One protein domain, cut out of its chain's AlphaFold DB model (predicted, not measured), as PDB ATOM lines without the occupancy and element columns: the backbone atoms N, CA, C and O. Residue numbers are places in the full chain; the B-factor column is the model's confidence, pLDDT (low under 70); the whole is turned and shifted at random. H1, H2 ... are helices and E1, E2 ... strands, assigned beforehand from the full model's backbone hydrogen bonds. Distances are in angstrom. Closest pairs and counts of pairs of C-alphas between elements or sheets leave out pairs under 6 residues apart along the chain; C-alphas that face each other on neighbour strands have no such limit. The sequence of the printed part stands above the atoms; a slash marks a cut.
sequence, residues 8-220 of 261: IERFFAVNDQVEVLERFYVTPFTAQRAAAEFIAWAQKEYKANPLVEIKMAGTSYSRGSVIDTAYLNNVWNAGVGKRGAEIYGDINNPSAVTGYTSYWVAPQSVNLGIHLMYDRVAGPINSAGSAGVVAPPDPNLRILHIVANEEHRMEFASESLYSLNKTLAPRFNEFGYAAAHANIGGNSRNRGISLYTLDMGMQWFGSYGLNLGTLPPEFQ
ATOM      1  N   ILE A   8       7.519 -29.707 -25.639       33.56
ATOM      2  CA  ILE A   8       8.072 -29.402 -24.313       33.56
ATOM      3  C   ILE A   8       8.668 -27.996 -24.359       33.56
ATOM      4  O   ILE A   8       9.672 -27.770 -25.029       33.56
ATOM      5  N   GLU A   9       8.052 -27.069 -23.626       32.25
ATOM      6  CA  GLU A   9       8.589 -25.730 -23.371       32.25
ATOM      7  C   GLU A   9       9.395 -25.750 -22.074       32.25
ATOM      8  O   GLU A   9       8.929 -26.255 -21.049       32.25
ATOM      9  N   ARG A  10      10.608 -25.191 -22.095       38.78
ATOM     10  CA  ARG A  10      11.412 -25.022 -20.884       38.78
ATOM     11  C   ARG A  10      12.019 -23.628 -20.857       38.78
ATOM     12  O   ARG A  10      12.783 -23.267 -21.744       38.78
ATOM     13  N   PHE A  11      11.684 -22.875 -19.813       31.33
ATOM     14  CA  PHE A  11      12.237 -21.551 -19.549       31.33
ATOM     15  C   PHE A  11      13.539 -21.688 -18.764       31.33
ATOM     16  O   PHE A  11      13.559 -22.279 -17.682       31.33
ATOM     17  N   PHE A  12      14.620 -21.126 -19.297       36.66
ATOM     18  CA  PHE A  12      15.872 -20.965 -18.568       36.66
ATOM     19  C   PHE A  12      15.962 -19.517 -18.084       36.66
ATOM     20  O   PHE A  12      16.100 -18.597 -18.884       36.66
ATOM     21  N   ALA A  13      15.862 -19.319 -16.769       31.33
ATOM     22  CA  ALA A  13      16.169 -18.047 -16.128       31.33
ATOM     23  C   ALA A  13      17.573 -18.143 -15.520       31.33
ATOM     24  O   ALA A  13      17.789 -18.885 -14.560       31.33
ATOM     25  N   VAL A  14      18.536 -17.413 -16.083       40.44
ATOM     26  CA  VAL A  14      19.876 -17.284 -15.497       40.44
ATOM     27  C   VAL A  14      19.821 -16.157 -14.464       40.44
ATOM     28  O   VAL A  14      19.977 -14.988 -14.806       40.44
ATOM     29  N   ASN A  15      19.532 -16.498 -13.203       35.25
ATOM     30  CA  ASN A  15      19.538 -15.545 -12.090       35.25
ATOM     31  C   ASN A  15      20.916 -15.516 -11.413       35.25
ATOM     32  O   ASN A  15      21.318 -16.491 -10.779       35.25
ATOM     33  N   ASP A  16      21.604 -14.375 -11.487       39.34
ATOM     34  CA  ASP A  16      22.798 -14.091 -10.682       39.34
ATOM     35  C   ASP A  16      22.387 -13.830  -9.221       39.34
ATOM     36  O   ASP A  16      22.109 -12.704  -8.802       39.34
ATOM     37  N   GLN A  17      22.344 -14.895  -8.425       32.00
ATOM     38  CA  GLN A  17      22.451 -14.835  -6.967       32.00
ATOM     39  C   GLN A  17      23.707 -15.620  -6.570       32.00
ATOM     40  O   GLN A  17      23.623 -16.727  -6.049       32.00
ATOM     41  N   VAL A  18      24.885 -15.073  -6.884       31.36
ATOM     42  CA  VAL A  18      26.169 -15.587  -6.383       31.36
ATOM     43  C   VAL A  18      26.895 -14.446  -5.678       31.36
ATOM     44  O   VAL A  18      27.198 -13.406  -6.269       31.36
ATOM     45  N   GLU A  19      27.117 -14.631  -4.379       29.89
ATOM     46  CA  GLU A  19      27.804 -13.695  -3.496       29.89
ATOM     47  C   GLU A  19      29.241 -13.403  -3.976       29.89
ATOM     48  O   GLU A  19      30.135 -14.236  -3.913       29.89
ATOM     49  N   VAL A  20      29.426 -12.175  -4.465       32.88
ATOM     50  CA  VAL A  20      30.533 -11.213  -4.259       32.88
ATOM     51  C   VAL A  20      32.013 -11.619  -4.471       32.88
ATOM     52  O   VAL A  20      32.801 -10.695  -4.654       32.88
ATOM     53  N   LEU A  21      32.448 -12.879  -4.584       26.38
ATOM     54  CA  LEU A  21      33.899 -13.187  -4.548       26.38
ATOM     55  C   LEU A  21      34.617 -13.621  -5.846       26.38
ATOM     56  O   LEU A  21      35.841 -13.660  -5.831       26.38
ATOM     57  N   GLU A  22      33.958 -13.817  -6.998       32.34
ATOM     58  CA  GLU A  22      34.660 -14.280  -8.228       32.34
ATOM     59  C   GLU A  22      34.260 -13.545  -9.525       32.34
ATOM     60  O   GLU A  22      33.990 -14.140 -10.565       32.34
ATOM     61  N   ARG A  23      34.221 -12.208  -9.517       36.84
ATOM     62  CA  ARG A  23      33.642 -11.392 -10.612       36.84
ATOM     63  C   ARG A  23      34.359 -11.394 -11.981       36.84
ATOM     64  O   ARG A  23      33.972 -10.595 -12.828       36.84
ATOM     65  N   PHE A  24      35.340 -12.260 -12.250       39.03
ATOM     66  CA  PHE A  24      36.155 -12.163 -13.477       39.03
ATOM     67  C   PHE A  24      36.109 -13.370 -14.438       39.03
ATOM     68  O   PHE A  24      36.473 -13.196 -15.595       39.03
ATOM     69  N   TYR A  25      35.593 -14.546 -14.040       39.66
ATOM     70  CA  TYR A  25      35.576 -15.757 -14.902       39.66
ATOM     71  C   TYR A  25      34.232 -16.507 -14.977       39.66
ATOM     72  O   TYR A  25      34.129 -17.547 -15.625       39.66
ATOM     73  N   VAL A  26      33.176 -15.990 -14.347       50.47
ATOM     74  CA  VAL A  26      31.908 -16.726 -14.180       50.47
ATOM     75  C   VAL A  26      31.114 -16.850 -15.489       50.47
ATOM     76  O   VAL A  26      30.362 -17.811 -15.656       50.47
ATOM     77  N   THR A  27      31.292 -15.944 -16.457       61.19
ATOM     78  CA  THR A  27      30.422 -15.895 -17.644       61.19
ATOM     79  C   THR A  27      30.636 -17.051 -18.635       61.19
ATOM     80  O   THR A  27      29.630 -17.673 -18.994       61.19
ATOM     81  N   PRO A  28      31.866 -17.450 -19.041       65.94
ATOM     82  CA  PRO A  28      32.037 -18.559 -19.981       65.94
ATOM     83  C   PRO A  28      31.727 -19.908 -19.328       65.94
ATOM     84  O   PRO A  28      31.084 -20.752 -19.947       65.94
ATOM     85  N   PHE A  29      32.113 -20.090 -18.061       71.12
ATOM     86  CA  PHE A  29      31.851 -21.326 -17.322       71.12
ATOM     87  C   PHE A  29      30.349 -21.556 -17.108       71.12
ATOM     88  O   PHE A  29      29.851 -22.658 -17.340       71.12
ATOM     89  N   THR A  30      29.600 -20.510 -16.740       77.12
ATOM     90  CA  THR A  30      28.141 -20.605 -16.557       77.12
ATOM     91  C   THR A  30      27.438 -20.952 -17.867       77.12
ATOM     92  O   THR A  30      26.603 -21.856 -17.889       77.12
ATOM     93  N   ALA A  31      27.816 -20.298 -18.971       81.56
ATOM     94  CA  ALA A  31      27.266 -20.586 -20.292       81.56
ATOM     95  C   ALA A  31      27.585 -22.014 -20.769       81.56
ATOM     96  O   ALA A  31      26.718 -22.692 -21.321       81.56
ATOM     97  N   GLN A  32      28.818 -22.486 -20.558       81.50
ATOM     98  CA  GLN A  32      29.236 -23.848 -20.910       81.50
ATOM     99  C   GLN A  32      28.487 -24.898 -20.092       81.50
ATOM    100  O   GLN A  32      27.978 -25.865 -20.659       81.50
ATOM    101  N   ARG A  33      28.365 -24.692 -18.774       82.50
ATOM    102  CA  ARG A  33      27.620 -25.595 -17.891       82.50
ATOM    103  C   ARG A  33      26.148 -25.674 -18.292       82.50
ATOM    104  O   ARG A  33      25.638 -26.774 -18.475       82.50
ATOM    105  N   ALA A  34      25.493 -24.530 -18.503       83.12
ATOM    106  CA  ALA A  34      24.097 -24.485 -18.939       83.12
ATOM    107  C   ALA A  34      23.892 -25.196 -20.290       83.12
ATOM    108  O   ALA A  34      22.927 -25.943 -20.461       83.12
ATOM    109  N   ALA A  35      24.821 -25.023 -21.238       87.38
ATOM    110  CA  ALA A  35      24.776 -25.712 -22.526       87.38
ATOM    111  C   ALA A  35      24.920 -27.231 -22.363       87.38
ATOM    112  O   ALA A  35      24.134 -27.984 -22.934       87.38
ATOM    113  N   ALA A  36      25.870 -27.691 -21.544       85.56
ATOM    114  CA  ALA A  36      26.062 -29.112 -21.268       85.56
ATOM    115  C   ALA A  36      24.825 -29.750 -20.607       85.56
ATOM    116  O   ALA A  36      24.397 -30.831 -21.016       85.56
ATOM    117  N   GLU A  37      24.214 -29.066 -19.636       86.81
ATOM    118  CA  GLU A  37      22.976 -29.509 -18.981       86.81
ATOM    119  C   GLU A  37      21.804 -29.596 -19.967       86.81
ATOM    120  O   GLU A  37      21.085 -30.599 -19.984       86.81
ATOM    121  N   PHE A  38      21.636 -28.584 -20.828       89.94
ATOM    122  CA  PHE A  38      20.632 -28.604 -21.891       89.94
ATOM    123  C   PHE A  38      20.851 -29.782 -22.844       89.94
ATOM    124  O   PHE A  38      19.915 -30.534 -23.103       89.94
ATOM    125  N   ILE A  39      22.078 -29.982 -23.330       89.94
ATOM    126  CA  ILE A  39      22.408 -31.058 -24.272       89.94
ATOM    127  C   ILE A  39      22.142 -32.429 -23.640       89.94
ATOM    128  O   ILE A  39      21.565 -33.302 -24.292       89.94
ATOM    129  N   ALA A  40      22.520 -32.630 -22.375       86.88
ATOM    130  CA  ALA A  40      22.267 -33.875 -21.653       86.88
ATOM    131  C   ALA A  40      20.763 -34.141 -21.466       86.88
ATOM    132  O   ALA A  40      20.300 -35.271 -21.652       86.88
ATOM    133  N   TRP A  41      19.985 -33.105 -21.142       90.12
ATOM    134  CA  TRP A  41      18.529 -33.205 -21.065       90.12
ATOM    135  C   TRP A  41      17.909 -33.517 -22.432       90.12
ATOM    136  O   TRP A  41      17.173 -34.493 -22.556       90.12
ATOM    137  N   ALA A  42      18.260 -32.761 -23.470       89.94
ATOM    138  CA  ALA A  42      17.727 -32.931 -24.817       89.94
ATOM    139  C   ALA A  42      18.027 -34.338 -25.364       89.94
ATOM    140  O   ALA A  42      17.158 -34.989 -25.939       89.94
ATOM    141  N   GLN A  43      19.219 -34.875 -25.091       88.50
ATOM    142  CA  GLN A  43      19.561 -36.269 -25.387       88.50
ATOM    143  C   GLN A  43      18.613 -37.275 -24.734       88.50
ATOM    144  O   GLN A  43      18.262 -38.279 -25.355       88.50
ATOM    145  N   LYS A  44      18.237 -37.052 -23.471       89.38
ATOM    146  CA  LYS A  44      17.303 -37.927 -22.759       89.38
ATOM    147  C   LYS A  44      15.924 -37.897 -23.420       89.38
ATOM    148  O   LYS A  44      15.345 -38.962 -23.619       89.38
ATOM    149  N   GLU A  45      15.448 -36.714 -23.805       89.44
ATOM    150  CA  GLU A  45      14.166 -36.561 -24.504       89.44
ATOM    151  C   GLU A  45      14.178 -37.261 -25.868       89.44
ATOM    152  O   GLU A  45      13.291 -38.065 -26.142       89.44
ATOM    153  N   TYR A  46      15.221 -37.066 -26.685       87.88
ATOM    154  CA  TYR A  46      15.341 -37.743 -27.983       87.88
ATOM    155  C   TYR A  46      15.456 -39.267 -27.865       87.88
ATOM    156  O   TYR A  46      14.919 -39.996 -28.697       87.88
ATOM    157  N   LYS A  47      16.122 -39.781 -26.823       87.25
ATOM    158  CA  LYS A  47      16.163 -41.230 -26.558       87.25
ATOM    159  C   LYS A  47      14.788 -41.788 -26.202       87.25
ATOM    160  O   LYS A  47      14.478 -42.908 -26.596       87.25
ATOM    161  N   ALA A  48      13.987 -41.034 -25.451       89.12
ATOM    162  CA  ALA A  48      12.633 -41.436 -25.085       89.12
ATOM    163  C   ALA A  48      11.657 -41.309 -26.266       89.12
ATOM    164  O   ALA A  48      10.781 -42.156 -26.436       89.12
ATOM    165  N   ASN A  49      11.815 -40.270 -27.087       87.06
ATOM    166  CA  ASN A  49      11.034 -40.036 -28.291       87.06
ATOM    167  C   ASN A  49      11.913 -39.426 -29.403       87.06
ATOM    168  O   ASN A  49      12.114 -38.211 -29.424       87.06
ATOM    169  N   PRO A  50      12.358 -40.234 -30.382       84.88
ATOM    170  CA  PRO A  50      13.149 -39.777 -31.529       84.88
ATOM    171  C   PRO A  50      12.506 -38.671 -32.374       84.88
ATOM    172  O   PRO A  50      13.201 -38.008 -33.137       84.88
ATOM    173  N   LEU A  51      11.184 -38.505 -32.273       85.31
ATOM    174  CA  LEU A  51      10.399 -37.536 -33.037       85.31
ATOM    175  C   LEU A  51      10.056 -36.275 -32.226       85.31
ATOM    176  O   LEU A  51       9.212 -35.491 -32.657       85.31
ATOM    177  N   VAL A  52      10.639 -36.092 -31.035       86.75
ATOM    178  CA  VAL A  52      10.418 -34.879 -30.237       86.75
ATOM    179  C   VAL A  52      10.973 -33.650 -30.962       86.75
ATOM    180  O   VAL A  52      12.072 -33.673 -31.515       86.75
ATOM    181  N   GLU A  53      10.213 -32.560 -30.942       83.88
ATOM    182  CA  GLU A  53      10.681 -31.253 -31.390       83.88
ATOM    183  C   GLU A  53      11.010 -30.413 -30.154       83.88
ATOM    184  O   GLU A  53      10.153 -30.201 -29.294       83.88
ATOM    185  N   ILE A  54      12.253 -29.944 -30.058       83.75
ATOM    186  CA  ILE A  54      12.703 -29.066 -28.978       83.75
ATOM    187  C   ILE A  54      12.799 -27.653 -29.544       83.75
ATOM    188  O   ILE A  54      13.558 -27.411 -30.481       83.75
ATOM    189  N   LYS A  55      12.034 -26.726 -28.963       82.75
ATOM    190  CA  LYS A  55      12.115 -25.292 -29.263       82.75
ATOM    191  C   LYS A  55      12.685 -24.563 -28.060       82.75
ATOM    192  O   LYS A  55      12.326 -24.860 -26.922       82.75
ATOM    193  N   MET A  56      13.583 -23.626 -28.324       88.81
ATOM    194  CA  MET A  56      14.243 -22.848 -27.287       88.81
ATOM    195  C   MET A  56      13.589 -21.477 -27.172       88.81
ATOM    196  O   MET A  56      13.271 -20.833 -28.173       88.81
ATOM    197  N   ALA A  57      13.381 -21.044 -25.935       90.94
ATOM    198  CA  ALA A  57      13.052 -19.666 -25.651       90.94
ATOM    199  C   ALA A  57      13.757 -19.210 -24.381       90.94
ATOM    200  O   ALA A  57      13.806 -19.943 -23.390       90.94
ATOM    201  N   GLY A  58      14.304 -18.001 -24.414       90.94
ATOM    202  CA  GLY A  58      15.095 -17.465 -23.314       90.94
ATOM    203  C   GLY A  58      14.775 -16.011 -23.035       90.94
ATOM    204  O   GLY A  58      14.462 -15.236 -23.937       90.94
ATOM    205  N   THR A  59      14.885 -15.631 -21.766       92.31
ATOM    206  CA  THR A  59      14.961 -14.228 -21.380       92.31
ATOM    207  C   THR A  59      16.201 -14.000 -20.538       92.31
ATOM    208  O   THR A  59      16.576 -14.838 -19.717       92.31
ATOM    209  N   SER A  60      16.862 -12.874 -20.759       90.94
ATOM    210  CA  SER A  60      18.112 -12.550 -20.093       90.94
ATOM    211  C   SER A  60      18.239 -11.045 -19.875       90.94
ATOM    212  O   SER A  60      17.630 -10.241 -20.580       90.94
ATOM    213  N   TYR A  61      18.981 -10.656 -18.840       89.44
ATOM    214  CA  TYR A  61      19.157  -9.261 -18.448       89.44
ATOM    215  C   TYR A  61      20.622  -8.966 -18.141       89.44
ATOM    216  O   TYR A  61      21.295  -9.766 -17.486       89.44
ATOM    217  N   SER A  62      21.110  -7.790 -18.539       88.38
ATOM    218  CA  SER A  62      22.438  -7.300 -18.173       88.38
ATOM    219  C   SER A  62      23.552  -8.236 -18.654       88.38
ATOM    220  O   SER A  62      23.620  -8.603 -19.829       88.38
ATOM    221  N   ARG A  63      24.433  -8.646 -17.741       83.19
ATOM    222  CA  ARG A  63      25.470  -9.661 -17.967       83.19
ATOM    223  C   ARG A  63      24.886 -11.035 -18.290       83.19
ATOM    224  O   ARG A  63      25.502 -11.789 -19.038       83.19
ATOM    225  N   GLY A  64      23.680 -11.333 -17.801       83.94
ATOM    226  CA  GLY A  64      22.942 -12.541 -18.158       83.94
ATOM    227  C   GLY A  64      22.698 -12.643 -19.662       83.94
ATOM    228  O   GLY A  64      22.771 -13.736 -20.208       83.94
ATOM    229  N   SER A  65      22.516 -11.518 -20.360       85.75
ATOM    230  CA  SER A  65      22.349 -11.503 -21.821       85.75
ATOM    231  C   SER A  65      23.628 -11.900 -22.560       85.75
ATOM    232  O   SER A  65      23.568 -12.506 -23.622       85.75
ATOM    233  N   VAL A  66      24.806 -11.631 -21.988       81.88
ATOM    234  CA  VAL A  66      26.088 -12.113 -22.534       81.88
ATOM    235  C   VAL A  66      26.245 -13.615 -22.312       81.88
ATOM    236  O   VAL A  66      26.699 -14.324 -23.212       81.88
ATOM    237  N   ILE A  67      25.846 -14.105 -21.134       83.56
ATOM    238  CA  ILE A  67      25.822 -15.540 -20.823       83.56
ATOM    239  C   ILE A  67      24.867 -16.266 -21.775       83.56
ATOM    240  O   ILE A  67      25.236 -17.313 -22.295       83.56
ATOM    241  N   ASP A  68      23.692 -15.700 -22.045       87.25
ATOM    242  CA  ASP A  68      22.697 -16.257 -22.966       87.25
ATOM    243  C   ASP A  68      23.258 -16.357 -24.396       87.25
ATOM    244  O   ASP A  68      23.258 -17.435 -24.986       87.25
ATOM    245  N   THR A  69      23.888 -15.302 -24.929       85.62
ATOM    246  CA  THR A  69      24.544 -15.389 -26.249       85.62
ATOM    247  C   THR A  69      25.662 -16.441 -26.283       85.62
ATOM    248  O   THR A  69      25.815 -17.156 -27.278       85.62
ATOM    249  N   ALA A  70      26.459 -16.564 -25.219       83.69
ATOM    250  CA  ALA A  70      27.503 -17.585 -25.130       83.69
ATOM    251  C   ALA A  70      26.910 -19.003 -25.027       83.69
ATOM    252  O   ALA A  70      27.404 -19.930 -25.669       83.69
ATOM    253  N   TYR A  71      25.825 -19.168 -24.271       87.38
ATOM    254  CA  TYR A  71      25.062 -20.408 -24.162       87.38
ATOM    255  C   TYR A  71      24.531 -20.839 -25.532       87.38
ATOM    256  O   TYR A  71      24.773 -21.971 -25.950       87.38
ATOM    257  N   LEU A  72      23.914 -19.917 -26.274       89.44
ATOM    258  CA  LEU A  72      23.424 -20.151 -27.630       89.44
ATOM    259  C   LEU A  72      24.536 -20.600 -28.581       89.44
ATOM    260  O   LEU A  72      24.354 -21.561 -29.323       89.44
ATOM    261  N   ASN A  73      25.704 -19.956 -28.528       87.88
ATOM    262  CA  ASN A  73      26.872 -20.373 -29.307       87.88
ATOM    263  C   ASN A  73      27.356 -21.778 -28.931       87.88
ATOM    264  O   ASN A  73      27.644 -22.582 -29.816       87.88
ATOM    265  N   ASN A  74      27.415 -22.100 -27.639       87.38
ATOM    266  CA  ASN A  74      27.835 -23.423 -27.181       87.38
ATOM    267  C   ASN A  74      26.859 -24.517 -27.639       87.38
ATOM    268  O   ASN A  74      27.296 -25.550 -28.142       87.38
ATOM    269  N   VAL A  75      25.548 -24.281 -27.521       90.06
ATOM    270  CA  VAL A  75      24.512 -25.216 -27.990       90.06
ATOM    271  C   VAL A  75      24.568 -25.381 -29.508       90.06
ATOM    272  O   VAL A  75      24.586 -26.508 -30.002       90.06
ATOM    273  N   TRP A  76      24.656 -24.272 -30.248       90.56
ATOM    274  CA  TRP A  76      24.771 -24.275 -31.704       90.56
ATOM    275  C   TRP A  76      25.971 -25.093 -32.173       90.56
ATOM    276  O   TRP A  76      25.825 -25.973 -33.015       90.56
ATOM    277  N   ASN A  77      27.149 -24.850 -31.600       88.19
ATOM    278  CA  ASN A  77      28.380 -25.516 -32.015       88.19
ATOM    279  C   ASN A  77      28.436 -26.992 -31.602       88.19
ATOM    280  O   ASN A  77      29.087 -27.778 -32.281       88.19
ATOM    281  N   ALA A  78      27.771 -27.381 -30.514       87.44
ATOM    282  CA  ALA A  78      27.801 -28.758 -30.031       87.44
ATOM    283  C   ALA A  78      26.740 -29.665 -30.679       87.44
ATOM    284  O   ALA A  78      26.978 -30.864 -30.837       87.44
ATOM    285  N   GLY A  79      25.573 -29.126 -31.048       88.44
ATOM    286  CA  GLY A  79      24.433 -29.945 -31.461       88.44
ATOM    287  C   GLY A  79      23.743 -30.651 -30.285       88.44
ATOM    288  O   GLY A  79      24.083 -30.454 -29.118       88.44
ATOM    289  N   VAL A  80      22.781 -31.527 -30.586       84.25
ATOM    290  CA  VAL A  80      22.151 -32.405 -29.588       84.25
ATOM    291  C   VAL A  80      22.620 -33.838 -29.795       84.25
ATOM    292  O   VAL A  80      22.003 -34.626 -30.505       84.25
ATOM    293  N   GLY A  81      23.706 -34.160 -29.097       67.62
ATOM    294  CA  GLY A  81      24.075 -35.506 -28.676       67.62
ATOM    295  C   GLY A  81      24.345 -36.584 -29.718       67.62
ATOM    296  O   GLY A  81      24.049 -36.473 -30.902       67.62
ATOM    297  N   LYS A  82      24.922 -37.676 -29.210       66.00
ATOM    298  CA  LYS A  82      25.383 -38.831 -29.979       66.00
ATOM    299  C   LYS A  82      24.265 -39.837 -30.241       66.00
ATOM    300  O   LYS A  82      23.613 -40.310 -29.308       66.00
ATOM    301  N   ARG A  83      24.084 -40.201 -31.508       61.16
ATOM    302  CA  ARG A  83      23.330 -41.392 -31.926       61.16
ATOM    303  C   ARG A  83      24.272 -42.528 -32.357       61.16
ATOM    304  O   ARG A  83      23.872 -43.687 -32.313       61.16
ATOM    305  N   GLY A  84      25.519 -42.201 -32.707       61.97
ATOM    306  CA  GLY A  84      26.521 -43.130 -33.230       61.97
ATOM    307  C   GLY A  84      27.803 -43.241 -32.399       61.97
ATOM    308  O   GLY A  84      27.881 -42.742 -31.277       61.97
ATOM    309  N   ALA A  85      28.802 -43.917 -32.969       67.69
ATOM    310  CA  ALA A  85      30.124 -44.113 -32.378       67.69
ATOM    311  C   ALA A  85      30.953 -42.817 -32.398       67.69
ATOM    312  O   ALA A  85      30.719 -41.939 -33.229       67.69
ATOM    313  N   GLU A  86      31.914 -42.709 -31.485       75.31
ATOM    314  CA  GLU A  86      32.888 -41.615 -31.448       75.31
ATOM    315  C   GLU A  86      33.849 -41.720 -32.638       75.31
ATOM    316  O   GLU A  86      34.292 -42.808 -33.008       75.31
ATOM    317  N   ILE A  87      34.143 -40.579 -33.256       68.81
ATOM    318  CA  ILE A  87      35.163 -40.446 -34.293       68.81
ATOM    319  C   ILE A  87      36.390 -39.842 -33.616       68.81
ATOM    320  O   ILE A  87      36.306 -38.752 -33.049       68.81
ATOM    321  N   TYR A  88      37.517 -40.542 -33.678       74.50
ATOM    322  CA  TYR A  88      38.808 -40.049 -33.201       74.50
ATOM    323  C   TYR A  88      39.582 -39.510 -34.401       74.50
ATOM    324  O   TYR A  88      39.790 -40.224 -35.381       74.50
ATOM    325  N   GLY A  89      39.941 -38.228 -34.364       61.69
ATOM    326  CA  GLY A  89      40.558 -37.547 -35.508       61.69
ATOM    327  C   GLY A  89      42.078 -37.603 -35.539       61.69
ATOM    328  O   GLY A  89      42.665 -37.111 -36.497       61.69
ATOM    329  N   ASP A  90      42.712 -38.191 -34.524       63.97
ATOM    330  CA  ASP A  90      44.164 -38.314 -34.445       63.97
ATOM    331  C   ASP A  90      44.570 -39.720 -33.977       63.97
ATOM    332  O   ASP A  90      44.219 -40.152 -32.879       63.97
ATOM    333  N   ILE A  91      45.345 -40.424 -34.807       59.53
ATOM    334  CA  ILE A  91      45.943 -41.731 -34.480       59.53
ATOM    335  C   ILE A  91      46.939 -41.606 -33.312       59.53
ATOM    336  O   ILE A  91      47.146 -42.571 -32.577       59.53
ATOM    337  N   ASN A  92      47.521 -40.420 -33.102       63.38
ATOM    338  CA  ASN A  92      48.504 -40.155 -32.052       63.38
ATOM    339  C   ASN A  92      47.882 -39.620 -30.754       63.38
ATOM    340  O   ASN A  92      48.568 -39.548 -29.734       63.38
ATOM    341  N   ASN A  93      46.592 -39.274 -30.764       55.06
ATOM    342  CA  ASN A  93      45.852 -38.878 -29.572       55.06
ATOM    343  C   ASN A  93      44.483 -39.580 -29.527       55.06
ATOM    344  O   ASN A  93      43.447 -38.954 -29.765       55.06
ATOM    345  N   PRO A  94      44.456 -40.879 -29.171       55.66
ATOM    346  CA  PRO A  94      43.234 -41.688 -29.139       55.66
ATOM    347  C   PRO A  94      42.207 -41.240 -28.084       55.66
ATOM    348  O   PRO A  94      41.149 -41.846 -27.966       55.66
ATOM    349  N   SER A  95      42.492 -40.184 -27.313       58.69
ATOM    350  CA  SER A  95      41.543 -39.571 -26.371       58.69
ATOM    351  C   SER A  95      40.800 -38.363 -26.960       58.69
ATOM    352  O   SER A  95      39.844 -37.879 -26.356       58.69
ATOM    353  N   ALA A  96      41.213 -37.855 -28.128       61.00
ATOM    354  CA  ALA A  96      40.622 -36.674 -28.750       61.00
ATOM    355  C   ALA A  96      39.485 -37.060 -29.711       61.00
ATOM    356  O   ALA A  96      39.690 -37.304 -30.903       61.00
ATOM    357  N   VAL A  97      38.263 -37.105 -29.180       63.81
ATOM    358  CA  VAL A  97      37.039 -37.248 -29.981       63.81
ATOM    359  C   VAL A  97      36.858 -35.991 -30.842       63.81
ATOM    360  O   VAL A  97      36.722 -34.891 -30.313       63.81
ATOM    361  N   THR A  98      36.835 -36.146 -32.166       70.44
ATOM    362  CA  THR A  98      36.612 -35.054 -33.133       70.44
ATOM    363  C   THR A  98      35.181 -34.989 -33.655       70.44
ATOM    364  O   THR A  98      34.802 -34.009 -34.295       70.44
ATOM    365  N   GLY A  99      34.360 -35.999 -33.366       71.06
ATOM    366  CA  GLY A  99      32.941 -35.998 -33.699       71.06
ATOM    367  C   GLY A  99      32.254 -37.318 -33.377       71.06
ATOM    368  O   GLY A  99      32.791 -38.167 -32.669       71.06
ATOM    369  N   TYR A 100      31.057 -37.504 -33.928       73.56
ATOM    370  CA  TYR A 100      30.271 -38.729 -33.798       73.56
ATOM    371  C   TYR A 100      29.745 -39.160 -35.168       73.56
ATOM    372  O   TYR A 100      29.451 -38.315 -36.013       73.56
ATOM    373  N   THR A 101      29.575 -40.467 -35.388       75.56
ATOM    374  CA  THR A 101      29.079 -40.998 -36.672       75.56
ATOM    375  C   THR A 101      27.624 -40.628 -36.961       75.56
ATOM    376  O   THR A 101      27.192 -40.674 -38.108       75.56
ATOM    377  N   SER A 102      26.852 -40.252 -35.940       81.56
ATOM    378  CA  SER A 102      25.530 -39.650 -36.110       81.56
ATOM    379  C   SER A 102      25.119 -38.837 -34.884       81.56
ATOM    380  O   SER A 102      25.539 -39.128 -33.757       81.56
ATOM    381  N   TYR A 103      24.254 -37.851 -35.119       85.06
ATOM    382  CA  TYR A 103      23.680 -36.961 -34.113       85.06
ATOM    383  C   TYR A 103      22.150 -37.043 -34.135       85.06
ATOM    384  O   TYR A 103      21.574 -37.419 -35.159       85.06
ATOM    385  N   TRP A 104      21.488 -36.675 -33.034       87.88
ATOM    386  CA  TRP A 104      20.045 -36.391 -33.085       87.88
ATOM    387  C   TRP A 104      19.785 -35.061 -33.778       87.88
ATOM    388  O   TRP A 104      18.958 -34.983 -34.681       87.88
ATOM    389  N   VAL A 105      20.561 -34.047 -33.397       88.56
ATOM    390  CA  VAL A 105      20.640 -32.763 -34.090       88.56
ATOM    391  C   VAL A 105      22.112 -32.444 -34.278       88.56
ATOM    392  O   VAL A 105      22.865 -32.412 -33.302       88.56
ATOM    393  N   ALA A 106      22.540 -32.266 -35.523       89.19
ATOM    394  CA  ALA A 106      23.941 -32.025 -35.824       89.19
ATOM    395  C   ALA A 106      24.409 -30.672 -35.250       89.19
ATOM    396  O   ALA A 106      23.598 -29.748 -35.092       89.19
ATOM    397  N   PRO A 107      25.715 -30.518 -34.979       90.25
ATOM    398  CA  PRO A 107      26.328 -29.208 -34.832       90.25
ATOM    399  C   PRO A 107      25.852 -28.247 -35.923       90.25
ATOM    400  O   PRO A 107      25.701 -28.635 -37.080       90.25
ATOM    401  N   GLN A 108      25.611 -27.000 -35.544       89.62
ATOM    402  CA  GLN A 108      25.187 -25.917 -36.427       89.62
ATOM    403  C   GLN A 108      23.856 -26.176 -37.153       89.62
ATOM    404  O   GLN A 108      23.629 -25.703 -38.265       89.62
ATOM    405  N   SER A 109      22.972 -26.953 -36.525       89.94
ATOM    406  CA  SER A 109      21.613 -27.197 -37.023       89.94
ATOM    407  C   SER A 109      20.541 -27.146 -35.930       89.94
ATOM    408  O   SER A 109      19.372 -27.421 -36.191       89.94
ATOM    409  N   VAL A 110      20.927 -26.797 -34.697       88.12
ATOM    410  CA  VAL A 110      19.994 -26.677 -33.570       88.12
ATOM    411  C   VAL A 110      19.109 -25.457 -33.764       88.12
ATOM    412  O   VAL A 110      19.621 -24.369 -33.984       88.12
ATOM    413  N   ASN A 111      17.794 -25.627 -33.635       89.25
ATOM    414  CA  ASN A 111      16.866 -24.501 -33.607       89.25
ATOM    415  C   ASN A 111      16.996 -23.758 -32.270       89.25
ATOM    416  O   ASN A 111      16.541 -24.245 -31.233       89.25
ATOM    417  N   LEU A 112      17.614 -22.581 -32.309       89.38
ATOM    418  CA  LEU A 112      17.860 -21.733 -31.145       89.38
ATOM    419  C   LEU A 112      16.658 -20.852 -30.782       89.38
ATOM    420  O   LEU A 112      16.684 -20.178 -29.759       89.38
ATOM    421  N   GLY A 113      15.601 -20.870 -31.596       91.50
ATOM    422  CA  GLY A 113      14.303 -20.290 -31.274       91.50
ATOM    423  C   GLY A 113      14.329 -18.790 -30.981       91.50
ATOM    424  O   GLY A 113      14.871 -18.007 -31.760       91.50
ATOM    425  N   ILE A 114      13.660 -18.365 -29.908       92.81
ATOM    426  CA  ILE A 114      13.329 -16.949 -29.680       92.81
ATOM    427  C   ILE A 114      13.839 -16.435 -28.334       92.81
ATOM    428  O   ILE A 114      13.607 -17.031 -27.288       92.81
ATOM    429  N   HIS A 115      14.527 -15.301 -28.333       93.06
ATOM    430  CA  HIS A 115      15.150 -14.753 -27.134       93.06
ATOM    431  C   HIS A 115      14.755 -13.297 -26.908       93.06
ATOM    432  O   HIS A 115      14.565 -12.531 -27.854       93.06
ATOM    433  N   LEU A 116      14.635 -12.928 -25.637       93.12
ATOM    434  CA  LEU A 116      14.371 -11.574 -25.175       93.12
ATOM    435  C   LEU A 116      15.499 -11.119 -24.253       93.12
ATOM    436  O   LEU A 116      15.635 -11.618 -23.137       93.12
ATOM    437  N   MET A 117      16.281 -10.150 -24.706       92.00
ATOM    438  CA  MET A 117      17.424  -9.626 -23.974       92.00
ATOM    439  C   MET A 117      17.136  -8.214 -23.488       92.00
ATOM    440  O   MET A 117      16.788  -7.331 -24.266       92.00
ATOM    441  N   TYR A 118      17.336  -7.981 -22.201       91.50
ATOM    442  CA  TYR A 118      17.251  -6.665 -21.591       91.50
ATOM    443  C   TYR A 118      18.664  -6.152 -21.324       91.50
ATOM    444  O   TYR A 118      19.452  -6.792 -20.634       91.50
ATOM    445  N   ASP A 119      18.979  -4.996 -21.886       90.19
ATOM    446  CA  ASP A 119      20.196  -4.211 -21.710       90.19
ATOM    447  C   ASP A 119      21.478  -5.031 -21.577       90.19
ATOM    448  O   ASP A 119      22.093  -5.092 -20.514       90.19
ATOM    449  N   ARG A 120      21.857  -5.733 -22.645       87.56
ATOM    450  CA  ARG A 120      23.067  -6.552 -22.668       87.56
ATOM    451  C   ARG A 120      24.300  -5.727 -22.290       87.56
ATOM    452  O   ARG A 120      24.649  -4.783 -22.983       87.56
ATOM    453  N   VAL A 121      24.991  -6.130 -21.224       83.25
ATOM    454  CA  VAL A 121      26.203  -5.464 -20.716       83.25
ATOM    455  C   VAL A 121      27.323  -6.492 -20.583       83.25
ATOM    456  O   VAL A 121      27.243  -7.389 -19.745       83.25
ATOM    457  N   ALA A 122      28.401  -6.336 -21.352       71.06
ATOM    458  CA  ALA A 122      29.620  -7.135 -21.184       71.06
ATOM    459  C   ALA A 122      30.552  -6.609 -20.076       71.06
ATOM    460  O   ALA A 122      31.357  -7.365 -19.534       71.06
ATOM    461  N   GLY A 123      30.390  -5.341 -19.677       62.31
ATOM    462  CA  GLY A 123      31.202  -4.666 -18.662       62.31
ATOM    463  C   GLY A 123      32.631  -4.326 -19.129       62.31
ATOM    464  O   GLY A 123      33.033  -4.699 -20.229       62.31
ATOM    465  N   PRO A 124      33.447  -3.662 -18.281       50.75
ATOM    466  CA  PRO A 124      34.849  -3.325 -18.576       50.75
ATOM    467  C   PRO A 124      35.797  -4.543 -18.600       50.75
ATOM    468  O   PRO A 124      37.001  -4.389 -18.770       50.75
ATOM    469  N   ILE A 125      35.262  -5.758 -18.431       44.47
ATOM    470  CA  ILE A 125      36.002  -7.027 -18.317       44.47
ATOM    471  C   ILE A 125      36.632  -7.447 -19.658       44.47
ATOM    472  O   ILE A 125      37.442  -8.366 -19.703       44.47
ATOM    473  N   ASN A 126      36.337  -6.744 -20.752       46.25
ATOM    474  CA  ASN A 126      36.716  -7.172 -22.094       46.25
ATOM    475  C   ASN A 126      37.466  -6.101 -22.890       46.25
ATOM    476  O   ASN A 126      37.069  -5.731 -23.988       46.25
ATOM    477  N   SER A 127      38.596  -5.636 -22.363       35.81
ATOM    478  CA  SER A 127      39.552  -4.813 -23.116       35.81
ATOM    479  C   SER A 127      40.525  -5.627 -23.988       35.81
ATOM    480  O   SER A 127      41.283  -5.028 -24.743       35.81
ATOM    481  N   ALA A 128      40.502  -6.970 -23.944       36.28
ATOM    482  CA  ALA A 128      41.501  -7.788 -24.650       36.28
ATOM    483  C   ALA A 128      40.990  -9.043 -25.390       36.28
ATOM    484  O   ALA A 128      41.815  -9.773 -25.934       36.28
ATOM    485  N   GLY A 129      39.679  -9.327 -25.465       37.38
ATOM    486  CA  GLY A 129      39.263 -10.582 -26.120       37.38
ATOM    487  C   GLY A 129      37.793 -10.831 -26.450       37.38
ATOM    488  O   GLY A 129      37.526 -11.794 -27.159       37.38
ATOM    489  N   SER A 130      36.837 -10.003 -26.012       41.00
ATOM    490  CA  SER A 130      35.422 -10.178 -26.393       41.00
ATOM    491  C   SER A 130      34.857  -8.993 -27.178       41.00
ATOM    492  O   SER A 130      33.710  -8.583 -26.994       41.00
ATOM    493  N   ALA A 131      35.639  -8.467 -28.116       39.06
ATOM    494  CA  ALA A 131      35.001  -7.912 -29.298       39.06
ATOM    495  C   ALA A 131      34.108  -9.021 -29.902       39.06
ATOM    496  O   ALA A 131      34.613  -9.963 -30.501       39.06
ATOM    497  N   GLY A 132      32.795  -8.945 -29.674       50.97
ATOM    498  CA  GLY A 132      31.787  -9.709 -30.402       50.97
ATOM    499  C   GLY A 132      31.662 -11.188 -30.043       50.97
ATOM    500  O   GLY A 132      32.022 -12.052 -30.841       50.97
ATOM    501  N   VAL A 133      30.979 -11.506 -28.935       57.81
ATOM    502  CA  VAL A 133      30.180 -12.745 -28.939       57.81
ATOM    503  C   VAL A 133      29.017 -12.491 -29.894       57.81
ATOM    504  O   VAL A 133      27.962 -11.993 -29.509       57.81
ATOM    505  N   VAL A 134      29.262 -12.746 -31.177       71.94
ATOM    506  CA  VAL A 134      28.249 -12.648 -32.221       71.94
ATOM    507  C   VAL A 134      27.229 -13.747 -31.953       71.94
ATOM    508  O   VAL A 134      27.587 -14.887 -31.650       71.94
ATOM    509  N   ALA A 135      25.948 -13.402 -32.013       78.00
ATOM    510  CA  ALA A 135      24.901 -14.405 -31.930       78.00
ATOM    511  C   ALA A 135      25.073 -15.449 -33.057       78.00
ATOM    512  O   ALA A 135      25.500 -15.083 -34.159       78.00
ATOM    513  N   PRO A 136      24.749 -16.731 -32.815       82.94
ATOM    514  CA  PRO A 136      24.929 -17.770 -33.822       82.94
ATOM    515  C   PRO A 136      24.184 -17.449 -35.121       82.94
ATOM    516  O   PRO A 136      23.092 -16.873 -35.084       82.94
ATOM    517  N   PRO A 137      24.707 -17.862 -36.285       82.69
ATOM    518  CA  PRO A 137      24.064 -17.603 -37.565       82.69
ATOM    519  C   PRO A 137      22.859 -18.521 -37.847       82.69
ATOM    520  O   PRO A 137      22.535 -18.724 -39.016       82.69
ATOM    521  N   ASP A 138      22.144 -19.020 -36.835       84.00
ATOM    522  CA  ASP A 138      20.965 -19.883 -37.001       84.00
ATOM    523  C   ASP A 138      19.809 -19.135 -37.701       84.00
ATOM    524  O   ASP A 138      19.343 -18.108 -37.192       84.00
ATOM    525  N   PRO A 139      19.322 -19.579 -38.877       83.12
ATOM    526  CA  PRO A 139      18.205 -18.935 -39.575       83.12
ATOM    527  C   PRO A 139      16.903 -18.889 -38.764       83.12
ATOM    528  O   PRO A 139      16.048 -18.047 -39.058       83.12
ATOM    529  N   ASN A 140      16.746 -19.735 -37.744       85.94
ATOM    530  CA  ASN A 140      15.556 -19.780 -36.893       85.94
ATOM    531  C   ASN A 140      15.679 -18.934 -35.622       85.94
ATOM    532  O   ASN A 140      14.653 -18.606 -35.031       85.94
ATOM    533  N   LEU A 141      16.890 -18.498 -35.262       89.69
ATOM    534  CA  LEU A 141      17.106 -17.613 -34.124       89.69
ATOM    535  C   LEU A 141      16.413 -16.264 -34.354       89.69
ATOM    536  O   LEU A 141      16.553 -15.648 -35.417       89.69
ATOM    537  N   ARG A 142      15.668 -15.793 -33.358       91.75
ATOM    538  CA  ARG A 142      15.107 -14.440 -33.287       91.75
ATOM    539  C   ARG A 142      15.456 -13.840 -31.938       91.75
ATOM    540  O   ARG A 142      15.229 -14.478 -30.916       91.75
ATOM    541  N   ILE A 143      15.967 -12.616 -31.920       91.19
ATOM    542  CA  ILE A 143      16.265 -11.911 -30.674       91.19
ATOM    543  C   ILE A 143      15.585 -10.549 -30.684       91.19
ATOM    544  O   ILE A 143      15.770  -9.760 -31.611       91.19
ATOM    545  N   LEU A 144      14.827 -10.278 -29.628       92.62
ATOM    546  CA  LEU A 144      14.382  -8.944 -29.261       92.62
ATOM    547  C   LEU A 144      15.321  -8.412 -28.175       92.62
ATOM    548  O   LEU A 144      15.398  -8.990 -27.095       92.62
ATOM    549  N   HIS A 145      16.050  -7.335 -28.452       92.06
ATOM    550  CA  HIS A 145      16.958  -6.687 -27.508       92.06
ATOM    551  C   HIS A 145      16.417  -5.308 -27.126       92.06
ATOM    552  O   HIS A 145      16.209  -4.439 -27.965       92.06
ATOM    553  N   ILE A 146      16.157  -5.105 -25.842       92.50
ATOM    554  CA  ILE A 146      15.674  -3.846 -25.276       92.50
ATOM    555  C   ILE A 146      16.857  -3.125 -24.630       92.50
ATOM    556  O   ILE A 146      17.527  -3.709 -23.785       92.50
ATOM    557  N   VAL A 147      17.113  -1.871 -24.999       91.19
ATOM    558  CA  VAL A 147      18.302  -1.100 -24.590       91.19
ATOM    559  C   VAL A 147      17.916   0.090 -23.705       91.19
ATOM    560  O   VAL A 147      16.892   0.736 -23.936       91.19
ATOM    561  N   ALA A 148      18.732   0.392 -22.690       90.75
ATOM    562  CA  ALA A 148      18.567   1.555 -21.815       90.75
ATOM    563  C   ALA A 148      19.352   2.766 -22.353       90.75
ATOM    564  O   ALA A 148      20.550   2.901 -22.112       90.75
ATOM    565  N   ASN A 149      18.683   3.687 -23.052       89.12
ATOM    566  CA  ASN A 149      19.338   4.854 -23.662       89.12
ATOM    567  C   ASN A 149      19.775   5.925 -22.643       89.12
ATOM    568  O   ASN A 149      20.567   6.802 -22.985       89.12
ATOM    569  N   GLU A 150      19.262   5.877 -21.410       89.75
ATOM    570  CA  GLU A 150      19.614   6.809 -20.325       89.75
ATOM    571  C   GLU A 150      20.467   6.140 -19.235       89.75
ATOM    572  O   GLU A 150      20.592   6.643 -18.117       89.75
ATOM    573  N   GLU A 151      21.072   4.988 -19.533       88.94
ATOM    574  CA  GLU A 151      22.148   4.461 -18.702       88.94
ATOM    575  C   GLU A 151      23.453   5.205 -19.018       88.94
ATOM    576  O   GLU A 151      23.941   5.210 -20.146       88.94
ATOM    577  N   HIS A 152      24.018   5.856 -18.002       86.50
ATOM    578  CA  HIS A 152      25.195   6.718 -18.152       86.50
ATOM    579  C   HIS A 152      26.413   6.220 -17.369       86.50
ATOM    580  O   HIS A 152      27.488   6.818 -17.452       86.50
ATOM    581  N   ARG A 153      26.277   5.140 -16.588       85.00
ATOM    582  CA  ARG A 153      27.411   4.520 -15.894       85.00
ATOM    583  C   ARG A 153      28.250   3.748 -16.902       85.00
ATOM    584  O   ARG A 153      27.748   2.863 -17.589       85.00
ATOM    585  N   MET A 154      29.544   4.050 -16.953       78.19
ATOM    586  CA  MET A 154      30.463   3.431 -17.911       78.19
ATOM    587  C   MET A 154      30.547   1.905 -17.751       78.19
ATOM    588  O   MET A 154      30.722   1.191 -18.733       78.19
ATOM    589  N   GLU A 155      30.371   1.376 -16.537       79.19
ATOM    590  CA  GLU A 155      30.422  -0.066 -16.266       79.19
ATOM    591  C   GLU A 155      29.191  -0.833 -16.782       79.19
ATOM    592  O   GLU A 155      29.178  -2.068 -16.745       79.19
ATOM    593  N   PHE A 156      28.166  -0.102 -17.232       80.44
ATOM    594  CA  PHE A 156      26.903  -0.603 -17.772       80.44
ATOM    595  C   PHE A 156      26.669  -0.149 -19.215       80.44
ATOM    596  O   PHE A 156      25.531  -0.124 -19.670       80.44
ATOM    597  N   ALA A 157      27.737   0.188 -19.946       76.50
ATOM    598  CA  ALA A 157      27.633   0.458 -21.373       76.50
ATOM    599  C   ALA A 157      26.973  -0.735 -22.088       76.50
ATOM    600  O   ALA A 157      27.477  -1.863 -22.032       76.50
ATOM    601  N   SER A 158      25.826  -0.468 -22.713       78.19
ATOM    602  CA  SER A 158      25.050  -1.473 -23.432       78.19
ATOM    603  C   SER A 158      25.788  -1.891 -24.704       78.19
ATOM    604  O   SER A 158      26.340  -1.054 -25.421       78.19
ATOM    605  N   GLU A 159      25.820  -3.189 -24.978       79.50
ATOM    606  CA  GLU A 159      26.461  -3.766 -26.155       79.50
ATOM    607  C   GLU A 159      25.391  -4.270 -27.119       79.50
ATOM    608  O   GLU A 159      24.755  -5.306 -26.888       79.50
ATOM    609  N   SER A 160      25.235  -3.544 -28.224       78.44
ATOM    610  CA  SER A 160      24.341  -3.942 -29.303       78.44
ATOM    611  C   SER A 160      24.743  -5.299 -29.881       78.44
ATOM    612  O   SER A 160      25.925  -5.599 -30.068       78.44
ATOM    613  N   LEU A 161      23.742  -6.119 -30.191       73.06
ATOM    614  CA  LEU A 161      23.928  -7.346 -30.973       73.06
ATOM    615  C   LEU A 161      23.912  -7.089 -32.483       73.06
ATOM    616  O   LEU A 161      24.101  -8.021 -33.271       73.06
ATOM    617  N   TYR A 162      23.691  -5.842 -32.899       67.25
ATOM    618  CA  TYR A 162      23.646  -5.473 -34.299       67.25
ATOM    619  C   TYR A 162      25.034  -5.633 -34.933       67.25
ATOM    620  O   TYR A 162      25.945  -4.827 -34.750       67.25
ATOM    621  N   SER A 163      25.206  -6.714 -35.691       58.31
ATOM    622  CA  SER A 163      26.422  -6.950 -36.464       58.31
ATOM    623  C   SER A 163      26.459  -6.039 -37.690       58.31
ATOM    624  O   SER A 163      25.463  -5.885 -38.399       58.31
ATOM    625  N   LEU A 164      27.641  -5.508 -38.021       49.97
ATOM    626  CA  LEU A 164      27.883  -4.839 -39.308       49.97
ATOM    627  C   LEU A 164      27.650  -5.784 -40.506       49.97
ATOM    628  O   LEU A 164      27.428  -5.322 -41.628       49.97
ATOM    629  N   ASN A 165      27.650  -7.105 -40.281       54.12
ATOM    630  CA  ASN A 165      27.236  -8.083 -41.277       54.12
ATOM    631  C   ASN A 165      25.701  -8.146 -41.374       54.12
ATOM    632  O   ASN A 165      25.028  -8.918 -40.685       54.12
ATOM    633  N   LYS A 166      25.157  -7.346 -42.298       49.09
ATOM    634  CA  LYS A 166      23.715  -7.174 -42.550       49.09
ATOM    635  C   LYS A 166      22.956  -8.460 -42.909       49.09
ATOM    636  O   LYS A 166      21.734  -8.465 -42.822       49.09
ATOM    637  N   THR A 167      23.636  -9.551 -43.276       54.56
ATOM    638  CA  THR A 167      22.972 -10.847 -43.530       54.56
ATOM    639  C   THR A 167      22.393 -11.472 -42.259       54.56
ATOM    640  O   THR A 167      21.433 -12.236 -42.332       54.56
ATOM    641  N   LEU A 168      22.926 -11.115 -41.084       55.12
ATOM    642  CA  LEU A 168      22.420 -11.588 -39.798       55.12
ATOM    643  C   LEU A 168      21.276 -10.704 -39.262       55.12
ATOM    644  O   LEU A 168      20.469 -11.195 -38.477       55.12
ATOM    645  N   ALA A 169      21.177  -9.451 -39.726       57.38
ATOM    646  CA  ALA A 169      20.351  -8.374 -39.168       57.38
ATOM    647  C   ALA A 169      18.823  -8.595 -39.103       57.38
ATOM    648  O   ALA A 169      18.251  -8.185 -38.098       57.38
ATOM    649  N   PRO A 170      18.120  -9.254 -40.055       57.22
ATOM    650  CA  PRO A 170      16.652  -9.351 -39.984       57.22
ATOM    651  C   PRO A 170      16.136 -10.232 -38.830       57.22
ATOM    652  O   PRO A 170      14.931 -10.355 -38.627       57.22
ATOM    653  N   ARG A 171      17.043 -10.872 -38.085       73.88
ATOM    654  CA  ARG A 171      16.747 -11.739 -36.939       73.88
ATOM    655  C   ARG A 171      16.864 -11.029 -35.592       73.88
ATOM    656  O   ARG A 171      16.474 -11.608 -34.582       73.88
ATOM    657  N   PHE A 172      17.399  -9.810 -35.580       82.38
ATOM    658  CA  PHE A 172      17.675  -9.043 -34.372       82.38
ATOM    659  C   PHE A 172      16.884  -7.743 -34.432       82.38
ATOM    660  O   PHE A 172      17.155  -6.884 -35.268       82.38
ATOM    661  N   ASN A 173      15.910  -7.606 -33.541       86.81
ATOM    662  CA  ASN A 173      15.196  -6.355 -33.348       86.81
ATOM    663  C   ASN A 173      15.737  -5.695 -32.086       86.81
ATOM    664  O   ASN A 173      15.675  -6.292 -31.015       86.81
ATOM    665  N   GLU A 174      16.253  -4.476 -32.207       87.81
ATOM    666  CA  GLU A 174      16.759  -3.705 -31.074       87.81
ATOM    667  C   GLU A 174      15.891  -2.460 -30.858       87.81
ATOM    668  O   GLU A 174      15.639  -1.706 -31.801       87.81
ATOM    669  N   PHE A 175      15.421  -2.245 -29.628       88.56
ATOM    670  CA  PHE A 175      14.589  -1.100 -29.253       88.56
ATOM    671  C   PHE A 175      15.168  -0.374 -28.043       88.56
ATOM    672  O   PHE A 175      15.272  -0.937 -26.954       88.56
ATOM    673  N   GLY A 176      15.496   0.902 -28.223       88.44
ATOM    674  CA  GLY A 176      15.963   1.764 -27.140       88.44
ATOM    675  C   GLY A 176      14.814   2.435 -26.388       88.44
ATOM    676  O   GLY A 176      13.900   2.985 -27.003       88.44
ATOM    677  N   TYR A 177      14.891   2.443 -25.058       89.06
ATOM    678  CA  TYR A 177      13.984   3.175 -24.172       89.06
ATOM    679  C   TYR A 177      14.726   4.289 -23.433       89.06
ATOM    680  O   TYR A 177      15.865   4.107 -23.003       89.06
ATOM    681  N   ALA A 178      14.055   5.427 -23.236       87.69
ATOM    682  CA  ALA A 178      14.521   6.511 -22.372       87.69
ATOM    683  C   ALA A 178      14.396   6.098 -20.893       87.69
ATOM    684  O   ALA A 178      13.398   6.373 -20.227       87.69
ATOM    685  N   ALA A 179      15.352   5.295 -20.433       86.00
ATOM    686  CA  ALA A 179      15.365   4.675 -19.117       86.00
ATOM    687  C   ALA A 179      16.789   4.248 -18.739       86.00
ATOM    688  O   ALA A 179      17.612   4.005 -19.621       86.00
ATOM    689  N   ALA A 180      17.055   4.104 -17.437       88.31
ATOM    690  CA  ALA A 180      18.297   3.519 -16.927       88.31
ATOM    691  C   ALA A 180      18.240   1.978 -16.893       88.31
ATOM    692  O   ALA A 180      17.163   1.374 -16.961       88.31
ATOM    693  N   HIS A 181      19.395   1.332 -16.706       87.88
ATOM    694  CA  HIS A 181      19.571  -0.125 -16.781       87.88
ATOM    695  C   HIS A 181      18.535  -0.921 -15.971       87.88
ATOM    696  O   HIS A 181      17.914  -1.865 -16.463       87.88
ATOM    697  N   ALA A 182      18.320  -0.545 -14.707       85.25
ATOM    698  CA  ALA A 182      17.411  -1.240 -13.786       85.25
ATOM    699  C   ALA A 182      15.923  -1.016 -14.097       85.25
ATOM    700  O   ALA A 182      15.080  -1.816 -13.686       85.25
ATOM    701  N   ASN A 183      15.598   0.062 -14.813       85.38
ATOM    702  CA  ASN A 183      14.225   0.448 -15.122       85.38
ATOM    703  C   ASN A 183      13.620  -0.399 -16.241       85.38
ATOM    704  O   ASN A 183      12.411  -0.597 -16.233       85.38
ATOM    705  N   ILE A 184      14.431  -0.908 -17.172       85.38
ATOM    706  CA  ILE A 184      13.944  -1.798 -18.239       85.38
ATOM    707  C   ILE A 184      13.983  -3.276 -17.842       85.38
ATOM    708  O   ILE A 184      13.174  -4.046 -18.347       85.38
ATOM    709  N   GLY A 185      14.871  -3.653 -16.911       75.88
ATOM    710  CA  GLY A 185      15.038  -5.025 -16.407       75.88
ATOM    711  C   GLY A 185      14.200  -5.392 -15.177       75.88
ATOM    712  O   GLY A 185      14.379  -6.470 -14.622       75.88
ATOM    713  N   GLY A 186      13.308  -4.510 -14.712       72.38
ATOM    714  CA  GLY A 186      12.298  -4.858 -13.701       72.38
ATOM    715  C   GLY A 186      12.651  -4.605 -12.229       72.38
ATOM    716  O   GLY A 186      11.829  -4.898 -11.367       72.38
ATOM    717  N   ASN A 187      13.805  -4.008 -11.905       67.06
ATOM    718  CA  ASN A 187      14.217  -3.772 -10.508       67.06
ATOM    719  C   ASN A 187      13.803  -2.387  -9.949       67.06
ATOM    720  O   ASN A 187      14.239  -1.970  -8.874       67.06
ATOM    721  N   SER A 188      12.972  -1.619 -10.661       59.62
ATOM    722  CA  SER A 188      12.522  -0.310 -10.179       59.62
ATOM    723  C   SER A 188      11.240  -0.411  -9.347       59.62
ATOM    724  O   SER A 188      10.206  -0.885  -9.810       59.62
ATOM    725  N   ARG A 189      11.275   0.143  -8.123       55.81
ATOM    726  CA  ARG A 189      10.093   0.310  -7.243       55.81
ATOM    727  C   ARG A 189       8.946   1.086  -7.910       55.81
ATOM    728  O   ARG A 189       7.796   0.930  -7.518       55.81
ATOM    729  N   ASN A 190       9.262   1.886  -8.929       56.09
ATOM    730  CA  ASN A 190       8.290   2.509  -9.818       56.09
ATOM    731  C   ASN A 190       8.134   1.635 -11.069       56.09
ATOM    732  O   ASN A 190       9.038   1.568 -11.904       56.09
ATOM    733  N   ARG A 191       6.980   0.974 -11.176       63.78
ATOM    734  CA  ARG A 191       6.601   0.013 -12.224       63.78
ATOM    735  C   ARG A 191       6.199   0.686 -13.547       63.78
ATOM    736  O   ARG A 191       5.207   0.321 -14.150       63.78
ATOM    737  N   GLY A 192       6.888   1.751 -13.950       73.12
ATOM    738  CA  GLY A 192       6.561   2.467 -15.185       73.12
ATOM    739  C   GLY A 192       7.013   1.671 -16.407       73.12
ATOM    740  O   GLY A 192       6.374   0.713 -16.827       73.12
ATOM    741  N   ILE A 193       8.168   2.053 -16.946       82.19
ATOM    742  CA  ILE A 193       8.749   1.466 -18.163       82.19
ATOM    743  C   ILE A 193       8.949  -0.054 -18.049       82.19
ATOM    744  O   ILE A 193       8.712  -0.753 -19.026       82.19
ATOM    745  N   SER A 194       9.277  -0.588 -16.868       82.75
ATOM    746  CA  SER A 194       9.430  -2.035 -16.662       82.75
ATOM    747  C   SER A 194       8.168  -2.854 -16.951       82.75
ATOM    748  O   SER A 194       8.288  -3.994 -17.388       82.75
ATOM    749  N   LEU A 195       6.961  -2.312 -16.730       84.25
ATOM    750  CA  LEU A 195       5.725  -3.021 -17.089       84.25
ATOM    751  C   LEU A 195       5.500  -3.027 -18.597       84.25
ATOM    752  O   LEU A 195       5.074  -4.039 -19.140       84.25
ATOM    753  N   TYR A 196       5.835  -1.929 -19.278       86.31
ATOM    754  CA  TYR A 196       5.781  -1.867 -20.739       86.31
ATOM    755  C   TYR A 196       6.754  -2.852 -21.379       86.31
ATOM    756  O   TYR A 196       6.398  -3.561 -22.317       86.31
ATOM    757  N   THR A 197       7.979  -2.931 -20.861       89.00
ATOM    758  CA  THR A 197       8.988  -3.842 -21.403       89.00
ATOM    759  C   THR A 197       8.709  -5.305 -21.046       89.00
ATOM    760  O   THR A 197       9.088  -6.192 -21.812       89.00
ATOM    761  N   LEU A 198       8.008  -5.575 -19.939       87.50
ATOM    762  CA  LEU A 198       7.472  -6.898 -19.603       87.50
ATOM    763  C   LEU A 198       6.329  -7.306 -20.544       87.50
ATOM    764  O   LEU A 198       6.377  -8.392 -21.112       87.50
ATOM    765  N   ASP A 199       5.333  -6.440 -20.743       87.38
ATOM    766  CA  ASP A 199       4.192  -6.701 -21.631       87.38
ATOM    767  C   ASP A 199       4.638  -6.932 -23.082       87.38
ATOM    768  O   ASP A 199       4.251  -7.912 -23.714       87.38
ATOM    769  N   MET A 200       5.561  -6.107 -23.582       89.06
ATOM    770  CA  MET A 200       6.197  -6.322 -24.884       89.06
ATOM    771  C   MET A 200       6.904  -7.684 -24.962       89.06
ATOM    772  O   MET A 200       6.830  -8.348 -25.993       89.06
ATOM    773  N   GLY A 201       7.560  -8.124 -23.885       90.62
ATOM    774  CA  GLY A 201       8.162  -9.453 -23.809       90.62
ATOM    775  C   GLY A 201       7.129 -10.577 -23.903       90.62
ATOM    776  O   GLY A 201       7.314 -11.522 -24.670       90.62
ATOM    777  N   MET A 202       6.013 -10.443 -23.184       90.12
ATOM    778  CA  MET A 202       4.892 -11.387 -23.243       90.12
ATOM    779  C   MET A 202       4.315 -11.484 -24.658       90.12
ATOM    780  O   MET A 202       4.135 -12.584 -25.182       90.12
ATOM    781  N   GLN A 203       4.074 -10.337 -25.299       89.94
ATOM    782  CA  GLN A 203       3.572 -10.271 -26.671       89.94
ATOM    783  C   GLN A 203       4.574 -10.848 -27.675       89.94
ATOM    784  O   GLN A 203       4.175 -11.586 -28.575       89.94
ATOM    785  N   TRP A 204       5.869 -10.561 -27.508       92.19
ATOM    786  CA  TRP A 204       6.935 -11.114 -28.341       92.19
ATOM    787  C   TRP A 204       6.896 -12.639 -28.324       92.19
ATOM    788  O   TRP A 204       6.688 -13.249 -29.368       92.19
ATOM    789  N   PHE A 205       6.990 -13.262 -27.152       91.25
ATOM    790  CA  PHE A 205       6.927 -14.718 -27.037       91.25
ATOM    791  C   PHE A 205       5.598 -15.290 -27.560       91.25
ATOM    792  O   PHE A 205       5.610 -16.254 -28.330       91.25
ATOM    793  N   GLY A 206       4.467 -14.659 -27.228       90.06
ATOM    794  CA  GLY A 206       3.145 -15.071 -27.706       90.06
ATOM    795  C   GLY A 206       3.015 -15.044 -29.233       90.06
ATOM    796  O   GLY A 206       2.444 -15.961 -29.820       90.06
ATOM    797  N   SER A 207       3.621 -14.056 -29.902       89.75
ATOM    798  CA  SER A 207       3.611 -13.943 -31.371       89.75
ATOM    799  C   SER A 207       4.348 -15.084 -32.086       89.75
ATOM    800  O   SER A 207       4.069 -15.366 -33.250       89.75
ATOM    801  N   TYR A 208       5.233 -15.786 -31.375       88.19
ATOM    802  CA  TYR A 208       5.952 -16.966 -31.863       88.19
ATOM    803  C   TYR A 208       5.383 -18.282 -31.316       88.19
ATOM    804  O   TYR A 208       6.006 -19.336 -31.451       88.19
ATOM    805  N   GLY A 209       4.180 -18.238 -30.738       86.62
ATOM    806  CA  GLY A 209       3.429 -19.422 -30.334       86.62
ATOM    807  C   GLY A 209       3.772 -19.964 -28.950       86.62
ATOM    808  O   GLY A 209       3.314 -21.060 -28.630       86.62
ATOM    809  N   LEU A 210       4.531 -19.230 -28.128       84.50
ATOM    810  CA  LEU A 210       4.699 -19.604 -26.723       84.50
ATOM    811  C   LEU A 210       3.420 -19.307 -25.950       84.50
ATOM    812  O   LEU A 210       2.948 -18.167 -25.921       84.50
ATOM    813  N   ASN A 211       2.890 -20.325 -25.279       82.38
ATOM    814  CA  ASN A 211       1.692 -20.178 -24.462       82.38
ATOM    815  C   ASN A 211       2.060 -19.678 -23.061       82.38
ATOM    816  O   ASN A 211       2.054 -20.426 -22.081       82.38
ATOM    817  N   LEU A 212       2.414 -18.398 -22.975       81.62
ATOM    818  CA  LEU A 212       2.625 -17.746 -21.691       81.62
ATOM    819  C   LEU A 212       1.278 -17.489 -21.011       81.62
ATOM    820  O   LEU A 212       0.350 -16.962 -21.623       81.62
ATOM    821  N   GLY A 213       1.180 -17.831 -19.727       82.75
ATOM    822  CA  GLY A 213       0.021 -17.464 -18.916       82.75
ATOM    823  C   GLY A 213      -0.162 -15.945 -18.838       82.75
ATOM    824  O   GLY A 213       0.754 -15.173 -19.107       82.75
ATOM    825  N   THR A 214      -1.346 -15.488 -18.440       83.62
ATOM    826  CA  THR A 214      -1.591 -14.054 -18.238       83.62
ATOM    827  C   THR A 214      -0.708 -13.498 -17.121       83.62
ATOM    828  O   THR A 214      -0.549 -14.143 -16.084       83.62
ATOM    829  N   LEU A 215      -0.201 -12.272 -17.293       80.50
ATOM    830  CA  LEU A 215       0.508 -11.568 -16.223       80.50
ATOM    831  C   LEU A 215      -0.378 -11.447 -14.972       80.50
ATOM    832  O   LEU A 215      -1.581 -11.200 -15.116       80.50
ATOM    833  N   PRO A 216       0.180 -11.566 -13.754       80.75
ATOM    834  CA  PRO A 216      -0.564 -11.261 -12.538       80.75
ATOM    835  C   PRO A 216      -1.107  -9.818 -12.571       80.75
ATOM    836  O   PRO A 216      -0.455  -8.948 -13.164       80.75
ATOM    837  N   PRO A 217      -2.278  -9.530 -11.965       80.00
ATOM    838  CA  PRO A 217      -2.955  -8.235 -12.089       80.00
ATOM    839  C   PRO A 217      -2.067  -7.024 -11.792       80.00
ATOM    840  O   PRO A 217      -2.190  -5.985 -12.433       80.00
ATOM    841  N   GLU A 218      -1.141  -7.161 -10.851       75.94
ATOM    842  CA  GLU A 218      -0.233  -6.113 -10.405       75.94
ATOM    843  C   GLU A 218       0.899  -5.782 -11.401       75.94
ATOM    844  O   GLU A 218       1.593  -4.772 -11.228       75.94
ATOM    845  N   PHE A 219       1.075  -6.617 -12.428       78.38
ATOM    846  CA  PHE A 219       1.991  -6.418 -13.553       78.38
ATOM    847  C   PHE A 219       1.264  -6.111 -14.871       78.38
ATOM    848  O   PHE A 219       1.915  -5.856 -15.881       78.38
ATOM    849  N   GLN A 220      -0.070  -6.107 -14.877       77.69
ATOM    850  CA  GLN A 220      -0.848  -5.708 -16.046       77.69
ATOM    851  C   GLN A 220      -0.877  -4.180 -16.168       77.69
ATOM    852  O   GLN A 220      -1.179  -3.456 -15.211       77.69
TER     853      GLN A 220
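AT A GLANCE: This is residues 8 to 220 of the 261 residues of an uncharacterized protein of Anabaena cylindrica (strain ATCC 27899 / PCC 7122) (UniProt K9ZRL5). A parallel sheet, E2, E7, E8 and E9 with the short E1 at its edge, has a long helix over each face: H2 on one, H4 on the other, with the short H3 on H4's face. H1 packs on H2, the small strand pair E3 and E6 sits beside residues 36 to 47 of H1, and the hairpin E4 and E5 lies farther out, at the far end of the longest axis. The printed part has 213 residues with four named helices and nine named strands, in the order E1 H1 E2 H2 E3 E4 E5 E6 E7 E8 E9 H3 H4. The class is mixed, helices and strands, with under half of the residues, 97, in named elements. The whole is compact, with a radius of gyration of the C-alphas of 18.7 A and spans of 60 by 41 by 39 A.

IN THESE COORDINATES: The sheet runs E1, residues 11 to 13, from C-alpha 11 at (12.237, -21.551, -19.549); E2, 57 to 61, 14.1 A; E7, 114 to 118, 13.7 A; E8, 142 to 148, 20.0 A; and E9, 172 to 177, 16.3 A. The helices are H1, 26 to 48, 33.2 A; H2, 63 to 78, 22.7 A; H3, 181 to 184; and H4, 193 to 207, 20.9 A, ending at C-alpha 207 at (3.611, -13.943, -31.371). The short strands are E3, 80 to 82; E4, 86 to 88; E5, 97 to 100; and E6, 103 to 105.

HOW THE PARTS SIT: E1 and E2 meet only at a point, C-alphas 12 and 58, 5.9 A apart. E2 and E7 are parallel at 9 degrees, with N 60 and O 116 at 3.0 A, within hydrogen-bond range. So are E7 and E8 at 8 degrees, with N 117 and O 144 at 2.8 A, and E8 and E9 at 20 degrees, with N 147 and O 175 at 2.8 A. H2 lies over E2 and runs along the strands, at a height over the sheet of 10.7 A. H4 lies over E7 and E8 on the opposite face, along the strands, at 9.4 A. H3 is on the same face as H4, over none of the strands, at a height over the sheet of 4.2 A, only just above the sheet's level; H4 touches H3 with its residues 193 to 197 alone, and the closest C-alphas are those of Ile 184 and Ser 194, 4.8 A apart. H1 is not on the sheet; it touches H2 at a steep tilt of 46 degrees, the same way, closest at the C-alphas of Ala 31 and Tyr 71, 4.5 A. E3 and E6 are antiparallel, with N 80 and O 105 at 2.9 A; the hairpin E4 and E5 has N 87 and O 99 at 2.8 A. Every O i to N i+4 pair is within hydrogen-bond range in H1, H2 and H4; H3 is too short for one, and its one O i to N i+3 pair is not within range.

THE WHOLE: The C-alphas farthest apart, of Asn 92 and Pro 217, are 63.8 A apart. The printed part has no cut. The links E1 to H1, E7 to E8 and E8 to E9 are long. The model's mean pLDDT over the printed part is 75.1; 61 residues are under 70, among them 8 to 28, 89 to 97, 123 to 133 and 162 to 170.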